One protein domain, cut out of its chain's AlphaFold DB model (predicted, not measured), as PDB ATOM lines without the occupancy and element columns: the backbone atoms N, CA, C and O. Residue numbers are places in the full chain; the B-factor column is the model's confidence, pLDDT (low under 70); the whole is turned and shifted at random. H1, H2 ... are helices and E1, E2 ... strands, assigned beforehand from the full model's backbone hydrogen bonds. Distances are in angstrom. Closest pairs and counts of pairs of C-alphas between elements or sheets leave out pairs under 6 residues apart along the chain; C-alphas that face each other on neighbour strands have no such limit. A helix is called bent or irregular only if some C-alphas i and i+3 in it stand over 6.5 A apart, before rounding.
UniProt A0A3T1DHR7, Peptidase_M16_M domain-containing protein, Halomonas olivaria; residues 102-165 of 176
ATOM      1  N   VAL A 102      50.544 -22.836 -32.350       97.06
ATOM      2  CA  VAL A 102      50.555 -21.456 -31.858       97.06
ATOM      3  C   VAL A 102      51.676 -21.303 -30.846       97.06
ATOM      4  O   VAL A 102      51.784 -22.111 -29.924       97.06
ATOM      5  N   ASP A 103      52.465 -20.243 -31.006       96.88
ATOM      6  CA  ASP A 103      53.557 -19.884 -30.108       96.88
ATOM      7  C   ASP A 103      53.502 -18.393 -29.778       96.88
ATOM      8  O   ASP A 103      53.781 -17.534 -30.616       96.88
ATOM      9  N   THR A 104      53.074 -18.080 -28.559       96.50
ATOM     10  CA  THR A 104      53.023 -16.714 -28.036       96.50
ATOM     11  C   THR A 104      53.534 -16.696 -26.596       96.50
ATOM     12  O   THR A 104      53.454 -17.717 -25.914       96.50
ATOM     13  N   PRO A 105      53.970 -15.535 -26.069       93.06
ATOM     14  CA  PRO A 105      54.452 -15.443 -24.689       93.06
ATOM     15  C   PRO A 105      53.454 -15.897 -23.611       93.06
ATOM     16  O   PRO A 105      53.870 -16.221 -22.505       93.06
ATOM     17  N   SER A 106      52.148 -15.895 -23.901       92.50
ATOM     18  CA  SER A 106      51.091 -16.250 -22.944       92.50
ATOM     19  C   SER A 106      50.333 -17.534 -23.287       92.50
ATOM     20  O   SER A 106      49.454 -17.931 -22.529       92.50
ATOM     21  N   PHE A 107      50.603 -18.157 -24.437       94.88
ATOM     22  CA  PHE A 107      49.857 -19.321 -24.906       94.88
ATOM     23  C   PHE A 107      50.657 -20.127 -25.926       94.88
ATOM     24  O   PHE A 107      51.161 -19.578 -26.911       94.88
ATOM     25  N   THR A 108      50.692 -21.438 -25.715       96.81
ATOM     26  CA  THR A 108      51.357 -22.404 -26.588       96.81
ATOM     27  C   THR A 108      50.391 -23.549 -26.878       96.81
ATOM     28  O   THR A 108      49.846 -24.140 -25.947       96.81
ATOM     29  N   ALA A 109      50.188 -23.877 -28.154       97.44
ATOM     30  CA  ALA A 109      49.322 -24.976 -28.578       97.44
ATOM     31  C   ALA A 109      50.092 -25.987 -29.422       97.44
ATOM     32  O   ALA A 109      50.697 -25.630 -30.434       97.44
ATOM     33  N   TRP A 110      50.013 -27.254 -29.023       97.81
ATOM     34  CA  TRP A 110      50.613 -28.385 -29.723       97.81
ATOM     35  C   TRP A 110      49.523 -29.308 -30.255       97.81
ATOM     36  O   TRP A 110      48.487 -29.480 -29.613       97.81
ATOM     37  N   HIS A 111      49.779 -29.925 -31.403       96.75
ATOM     38  CA  HIS A 111      48.892 -30.904 -32.018       96.75
ATOM     39  C   HIS A 111      49.673 -32.124 -32.490       96.75
ATOM     40  O   HIS A 111      50.807 -32.007 -32.958       96.75
ATOM     41  N   MET A 112      49.047 -33.289 -32.369       95.25
ATOM     42  CA  MET A 112      49.515 -34.535 -32.952       95.25
ATOM     43  C   MET A 112      48.300 -35.391 -33.307       95.25
ATOM     44  O   MET A 112      47.508 -35.710 -32.420       95.25
ATOM     45  N   GLN A 113      48.183 -35.788 -34.571       94.00
ATOM     46  CA  GLN A 113      47.218 -36.794 -35.012       94.00
ATOM     47  C   GLN A 113      47.836 -38.195 -34.935       94.00
ATOM     48  O   GLN A 113      48.967 -38.410 -35.384       94.00
ATOM     49  N   ASP A 114      47.103 -39.150 -34.357       89.25
ATOM     50  CA  ASP A 114      47.531 -40.546 -34.227       89.25
ATOM     51  C   ASP A 114      46.429 -41.513 -34.683       89.25
ATOM     52  O   ASP A 114      45.360 -41.589 -34.076       89.25
ATOM     53  N   GLU A 115      46.704 -42.284 -35.733       86.81
ATOM     54  CA  GLU A 115      45.772 -43.246 -36.333       86.81
ATOM     55  C   GLU A 115      45.961 -44.675 -35.834       86.81
ATOM     56  O   GLU A 115      45.145 -45.548 -36.128       86.81
ATOM     57  N   ARG A 116      47.007 -44.943 -35.041       84.81
ATOM     58  CA  ARG A 116      47.402 -46.307 -34.630       84.81
ATOM     59  C   ARG A 116      46.281 -47.125 -33.994       84.81
ATOM     60  O   ARG A 116      46.305 -48.351 -34.067       84.81
ATOM     61  N   PHE A 117      45.331 -46.462 -33.339       83.56
ATOM     62  CA  PHE A 117      44.249 -47.112 -32.602       83.56
ATOM     63  C   PHE A 117      42.941 -47.210 -33.392       83.56
ATOM     64  O   PHE A 117      42.031 -47.898 -32.937       83.56
ATOM     65  N   ASN A 118      42.844 -46.566 -34.564       85.62
ATOM     66  CA  ASN A 118      41.657 -46.580 -35.425       85.62
ATOM     67  C   ASN A 118      40.353 -46.260 -34.661       85.62
ATOM     68  O   ASN A 118      39.325 -46.917 -34.840       85.62
ATOM     69  N   THR A 119      40.413 -45.281 -33.750       90.38
ATOM     70  CA  THR A 119      39.280 -44.859 -32.915       90.38
ATOM     71  C   THR A 119      38.957 -43.381 -33.125       90.38
ATOM     72  O   THR A 119      39.894 -42.584 -33.150       90.38
ATOM     73  N   PRO A 120      37.671 -42.981 -33.150       92.62
ATOM     74  CA  PRO A 120      37.259 -41.581 -33.261       92.62
ATOM     75  C   PRO A 120      37.366 -40.892 -31.892       92.62
ATOM     76  O   PRO A 120      36.367 -40.557 -31.257       92.62
ATOM     77  N   LYS A 121      38.589 -40.771 -31.373       92.69
ATOM     78  CA  LYS A 121      38.873 -40.226 -30.041       92.69
ATOM     79  C   LYS A 121      39.869 -39.084 -30.131       92.69
ATOM     80  O   LYS A 121      40.801 -39.121 -30.923       92.69
ATOM     81  N   VAL A 122      39.687 -38.108 -29.251       93.19
ATOM     82  CA  VAL A 122      40.604 -36.989 -29.047       93.19
ATOM     83  C   VAL A 122      40.862 -36.830 -27.556       93.19
ATOM     84  O   VAL A 122      39.977 -37.076 -26.736       93.19
ATOM     85  N   GLU A 123      42.070 -36.407 -27.206       94.31
ATOM     86  CA  GLU A 123      42.423 -36.024 -25.845       94.31
ATOM     87  C   GLU A 123      42.847 -34.557 -25.822       94.31
ATOM     88  O   GLU A 123      43.766 -34.147 -26.532       94.31
ATOM     89  N   TRP A 124      42.191 -33.772 -24.972       95.50
ATOM     90  CA  TRP A 124      42.547 -32.381 -24.725       95.50
ATOM     91  C   TRP A 124      43.282 -32.281 -23.395       95.50
ATOM     92  O   TRP A 124      42.738 -32.634 -22.350       95.50
ATOM     93  N   ARG A 125      44.516 -31.772 -23.426       95.56
ATOM     94  CA  ARG A 125      45.300 -31.479 -22.222       95.56
ATOM     95  C   ARG A 125      45.513 -29.980 -22.115       95.56
ATOM     96  O   ARG A 125      46.162 -29.382 -22.968       95.56
ATOM     97  N   ILE A 126      44.967 -29.387 -21.060       94.38
ATOM     98  CA  ILE A 126      45.065 -27.954 -20.784       94.38
ATOM     99  C   ILE A 126      45.873 -27.783 -19.503       94.38
ATOM    100  O   ILE A 126      45.519 -28.333 -18.463       94.38
ATOM    101  N   SER A 127      46.963 -27.023 -19.582       92.62
ATOM    102  CA  SER A 127      47.804 -26.688 -18.433       92.62
ATOM    103  C   SER A 127      47.714 -25.190 -18.169       92.62
ATOM    104  O   SER A 127      48.075 -24.381 -19.022       92.62
ATOM    105  N   LEU A 128      47.216 -24.825 -16.987       90.12
ATOM    106  CA  LEU A 128      47.203 -23.449 -16.501       90.12
ATOM    107  C   LEU A 128      48.419 -23.250 -15.600       90.12
ATOM    108  O   LEU A 128      48.498 -23.829 -14.518       90.12
ATOM    109  N   GLN A 129      49.375 -22.447 -16.057       87.94
ATOM    110  CA  GLN A 129      50.625 -22.213 -15.340       87.94
ATOM    111  C   GLN A 129      50.568 -20.872 -14.610       87.94
ATOM    112  O   GLN A 129      50.265 -19.841 -15.206       87.94
ATOM    113  N   SER A 130      50.879 -20.890 -13.315       85.19
ATOM    114  CA  SER A 130      51.070 -19.689 -12.504       85.19
ATOM    115  C   SER A 130      52.340 -19.846 -11.667       85.19
ATOM    116  O   SER A 130      52.496 -20.891 -11.029       85.19
ATOM    117  N   PRO A 131      53.215 -18.823 -11.591       81.62
ATOM    118  CA  PRO A 131      54.414 -18.858 -10.751       81.62
ATOM    119  C   PRO A 131      54.129 -19.128  -9.267       81.62
ATOM    120  O   PRO A 131      55.005 -19.590  -8.543       81.62
ATOM    121  N   THR A 132      52.914 -18.833  -8.798       79.75
ATOM    122  CA  THR A 132      52.534 -18.963  -7.387       79.75
ATOM    123  C   THR A 132      51.813 -20.265  -7.055       79.75
ATOM    124  O   THR A 132      51.619 -20.536  -5.877       79.75
ATOM    125  N   ALA A 133      51.449 -21.102  -8.036       75.50
ATOM    126  CA  ALA A 133      50.518 -22.228  -7.854       75.50
ATOM    127  C   ALA A 133      50.935 -23.279  -6.799       75.50
ATOM    128  O   ALA A 133      50.119 -24.101  -6.380       75.50
ATOM    129  N   SER A 134      52.198 -23.294  -6.368       75.69
ATOM    130  CA  SER A 134      52.702 -24.155  -5.286       75.69
ATOM    131  C   SER A 134      53.883 -23.521  -4.539       75.69
ATOM    132  O   SER A 134      54.762 -24.232  -4.059       75.69
ATOM    133  N   TYR A 135      53.945 -22.187  -4.483       83.00
ATOM    134  CA  TYR A 135      55.088 -21.486  -3.888       83.00
ATOM    135  C   TYR A 135      55.167 -21.671  -2.362       83.00
ATOM    136  O   TYR A 135      56.261 -21.807  -1.813       83.00
ATOM    137  N   SER A 136      54.024 -21.745  -1.674       88.25
ATOM    138  CA  SER A 136      53.939 -22.161  -0.273       88.25
ATOM    139  C   SER A 136      52.874 -23.244  -0.061       88.25
ATOM    140  O   SER A 136      52.149 -23.645  -0.978       88.25
ATOM    141  N   ALA A 137      52.785 -23.738   1.177       90.94
ATOM    142  CA  ALA A 137      51.758 -24.691   1.580       90.94
ATOM    143  C   ALA A 137      50.336 -24.138   1.371       90.94
ATOM    144  O   ALA A 137      49.438 -24.901   1.022       90.94
ATOM    145  N   GLU A 138      50.136 -22.830   1.555       92.31
ATOM    146  CA  GLU A 138      48.837 -22.190   1.350       92.31
ATOM    147  C   GLU A 138      48.424 -22.239  -0.123       92.31
ATOM    148  O   GLU A 138      47.345 -22.747  -0.436       92.31
ATOM    149  N   GLU A 139      49.286 -21.814  -1.051       90.56
ATOM    150  CA  GLU A 139      48.953 -21.849  -2.477       90.56
ATOM    151  C   GLU A 139      48.785 -23.278  -2.996       90.56
ATOM    152  O   GLU A 139      47.896 -23.529  -3.807       90.56
ATOM    153  N   ALA A 140      49.562 -24.243  -2.495       89.94
ATOM    154  CA  ALA A 140      49.368 -25.650  -2.844       89.94
ATOM    155  C   ALA A 140      47.973 -26.161  -2.427       89.94
ATOM    156  O   ALA A 140      47.312 -26.877  -3.189       89.94
ATOM    157  N   VAL A 141      47.497 -25.771  -1.238       93.12
ATOM    158  CA  VAL A 141      46.139 -26.093  -0.773       93.12
ATOM    159  C   VAL A 141      45.089 -25.390  -1.631       93.12
ATOM    160  O   VAL A 141      44.139 -26.044  -2.058       93.12
ATOM    161  N   LEU A 142      45.265 -24.103  -1.944       93.19
ATOM    162  CA  LEU A 142      44.333 -23.347  -2.789       93.19
ATOM    163  C   LEU A 142      44.225 -23.933  -4.202       93.19
ATOM    164  O   LEU A 142      43.116 -24.103  -4.707       93.19
ATOM    165  N   THR A 143      45.340 -24.323  -4.820       92.69
ATOM    166  CA  THR A 143      45.344 -24.971  -6.141       92.69
ATOM    167  C   THR A 143      44.623 -26.318  -6.102       92.69
ATOM    168  O   THR A 143      43.849 -26.644  -7.004       92.69
ATOM    169  N   ARG A 144      44.813 -27.103  -5.033       93.50
ATOM    170  CA  ARG A 144      44.082 -28.362  -4.851       93.50
ATOM    171  C   ARG A 144      42.584 -28.127  -4.653       93.50
ATOM    172  O   ARG A 144      41.786 -28.859  -5.233       93.50
ATOM    173  N   LEU A 145      42.202 -27.119  -3.870       95.75
ATOM    174  CA  LEU A 145      40.803 -26.735  -3.674       95.75
ATOM    175  C   LEU A 145      40.159 -26.280  -4.984       95.75
ATOM    176  O   LEU A 145      39.047 -26.707  -5.276       95.75
ATOM    177  N   LEU A 146      40.866 -25.494  -5.797       94.75
ATOM    178  CA  LEU A 146      40.404 -25.079  -7.118       94.75
ATOM    179  C   LEU A 146      40.141 -26.285  -8.028       94.75
ATOM    180  O   LEU A 146      39.080 -26.367  -8.641       94.75
ATOM    181  N   ALA A 147      41.074 -27.239  -8.094       95.00
ATOM    182  CA  ALA A 147      40.897 -28.455  -8.887       95.00
ATOM    183  C   ALA A 147      39.701 -29.293  -8.398       95.00
ATOM    184  O   ALA A 147      38.876 -29.720  -9.204       95.00
ATOM    185  N   SER A 148      39.562 -29.490  -7.082       96.62
ATOM    186  CA  SER A 148      38.408 -30.190  -6.503       96.62
ATOM    187  C   SER A 148      37.090 -29.483  -6.814       96.62
ATOM    188  O   SER A 148      36.132 -30.134  -7.218       96.62
ATOM    189  N   TRP A 149      37.050 -28.155  -6.679       97.25
ATOM    190  CA  TRP A 149      35.871 -27.349  -6.983       97.25
ATOM    191  C   TRP A 149      35.492 -27.405  -8.469       97.25
ATOM    192  O   TRP A 149      34.311 -27.494  -8.794       97.25
ATOM    193  N   LEU A 150      36.466 -27.413  -9.385       96.75
ATOM    194  CA  LEU A 150      36.198 -27.584 -10.817       96.75
ATOM    195  C   LEU A 150      35.556 -28.942 -11.118       96.75
ATOM    196  O   LEU A 150      34.588 -29.000 -11.871       96.75
ATOM    197  N   ASN A 151      36.065 -30.023 -10.523       96.81
ATOM    198  CA  ASN A 151      35.465 -31.345 -10.701       96.81
ATOM    199  C   ASN A 151      34.038 -31.396 -10.138       96.81
ATOM    200  O   ASN A 151      33.148 -31.892 -10.818       96.81
ATOM    201  N   ASP A 152      33.813 -30.857  -8.937       96.94
ATOM    202  CA  ASP A 152      32.497 -30.847  -8.285       96.94
ATOM    203  C   ASP A 152      31.472 -30.007  -9.065       96.94
ATOM    204  O   ASP A 152      30.404 -30.498  -9.428       96.94
ATOM    205  N   SER A 153      31.836 -28.773  -9.428       97.12
ATOM    206  CA  SER A 153      30.949 -27.844 -10.143       97.12
ATOM    207  C   SER A 153      30.559 -28.313 -11.546       97.12
ATOM    208  O   SER A 153      29.480 -27.970 -12.029       97.12
ATOM    209  N   LEU A 154      31.408 -29.105 -12.206       96.00
ATOM    210  CA  LEU A 154      31.139 -29.640 -13.540       96.00
ATOM    211  C   LEU A 154      30.525 -31.043 -13.517       96.00
ATOM    212  O   LEU A 154      30.007 -31.475 -14.548       96.00
ATOM    213  N   ASN A 155      30.551 -31.744 -12.379       94.12
ATOM    214  CA  ASN A 155      30.145 -33.146 -12.288       94.12
ATOM    215  C   ASN A 155      28.714 -33.369 -12.790       94.12
ATOM    216  O   ASN A 155      28.492 -34.212 -13.654       94.12
ATOM    217  N   GLU A 156      27.749 -32.584 -12.306       92.50
ATOM    218  CA  GLU A 156      26.344 -32.725 -12.709       92.50
ATOM    219  C   GLU A 156      26.147 -32.442 -14.206       92.50
ATOM    220  O   GLU A 156      25.504 -33.216 -14.916       92.50
ATOM    221  N   SER A 157      26.762 -31.370 -14.712       93.88
ATOM    222  CA  SER A 157      26.622 -30.951 -16.114       93.88
ATOM    223  C   SER A 157      27.292 -31.917 -17.097       93.88
ATOM    224  O   SER A 157      26.811 -32.095 -18.216       93.88
ATOM    225  N   LEU A 158      28.399 -32.549 -16.694       95.94
ATOM    226  CA  LEU A 158      29.160 -33.488 -17.520       95.94
ATOM    227  C   LEU A 158      28.798 -34.955 -17.265       95.94
ATOM    228  O   LEU A 158      29.301 -35.831 -17.967       95.94
ATOM    229  N   TYR A 159      27.897 -35.250 -16.326       95.88
ATOM    230  CA  TYR A 159      27.458 -36.618 -16.059       95.88
ATOM    231  C   TYR A 159      26.889 -37.327 -17.307       95.88
ATOM    232  O   TYR A 159      27.286 -38.466 -17.575       95.88
ATOM    233  N   PRO A 160      26.052 -36.684 -18.151       96.94
ATOM    234  CA  PRO A 160      25.626 -37.295 -19.408       96.94
ATOM    235  C   PRO A 160      26.801 -37.559 -20.368       96.94
ATOM    236  O   PRO A 160      26.833 -38.596 -21.029       96.94
ATOM    237  N   ALA A 161      27.816 -36.689 -20.400       96.75
ATOM    238  CA  ALA A 161      29.026 -36.916 -21.193       96.75
ATOM    239  C   ALA A 161      29.801 -38.150 -20.706       96.75
ATOM    240  O   ALA A 161      30.231 -38.971 -21.519       96.75
ATOM    241  N   TRP A 162      29.897 -38.333 -19.386       96.44
ATOM    242  CA  TRP A 162      30.495 -39.520 -18.775       96.44
ATOM    243  C   TRP A 162      29.772 -40.815 -19.148       96.44
ATOM    244  O   TRP A 162      30.416 -41.774 -19.576       96.44
ATOM    245  N   LEU A 163      28.436 -40.824 -19.098       96.25
ATOM    246  CA  LEU A 163      27.633 -41.958 -19.575       96.25
ATOM    247  C   LEU A 163      27.854 -42.262 -21.066       96.25
ATOM    248  O   LEU A 163      27.736 -43.413 -21.480       96.25
ATOM    249  N   ALA A 164      28.188 -41.248 -21.869       96.00
ATOM    250  CA  ALA A 164      28.510 -41.385 -23.290       96.00
ATOM    251  C   ALA A 164      29.993 -41.724 -23.563       96.00
ATOM    252  O   ALA A 164      30.428 -41.702 -24.714       96.00
ATOM    253  N   GLY A 165      30.779 -42.048 -22.528       94.19
ATOM    254  CA  GLY A 165      32.174 -42.472 -22.661       94.19
ATOM    255  C   GLY A 165      33.197 -41.336 -22.758       94.19
ATOM    256  O   GLY A 165      34.336 -41.584 -23.154       94.19
TER     257      GLY A 165
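What this domain is: This is residues 102 to 165 of the 176 residues of the protein "Peptidase_M16_M domain-containing protein" of Halomonas olivaria (UniProt A0A3T1DHR7). Look for a flat, open zigzag: the small hairpin of E1 and E2 lies along one side, the long link after E2 turns at residues 115 to 121 and runs back through residues 123 to 130, and the long helix H1 then folds back the other way. Much of H1 sticks out, residues 145 to 163, and so does the turn of residues 115 to 121. The printed part has 64 residues with two named strands and one named helix, in the order E1, E2, H1; the sheet, E1 - E2, is antiparallel and the class is mixed, helices and strands. The whole is only just extended, close to loose, with a radius of gyration of the C-alphas of 16.4 A and spans of 45 by 35 by 17 A.

How they stand to each other: Begin with E1, residues 102 to 104, and E2, residues 107 to 111, an antiparallel hairpin with 161 degrees between their directions. The C-alphas of Asp 103 and Thr 108 face each other at 4.9 A. Look for N 104 and O 107 at 2.9 A, and N 109 and O 102 at 3.0 A, within hydrogen-bond range. E1 is apart from H1, residues 137 to 163. In H1, 19 of 23 O i to N i+4 pairs are within hydrogen-bond range.

Where its parts are: Find C-alpha 102 at (50.555, -21.456, -31.858), where E1 begins; it is 6.6 A long, and E2 is 13.6 A. H1 starts at C-alpha 137, (51.758, -24.691, 1.580), and runs 36.4 A to C-alpha 163, (27.633, -41.958, -19.575). It has a kink of 75 degrees near residue 157 and is irregular: C-alphas 157 and 160 are 7.2 A apart.

The domain as a whole: The two C-alphas farthest apart, those of Asn 118 and Glu 138, are 44.7 A from each other. The link E1 to E2 is tight; the link E2 to H1, residues 112 to 136, is long. The printed part has no cut. Its mean pLDDT is 92.4, and no printed residue is under 70.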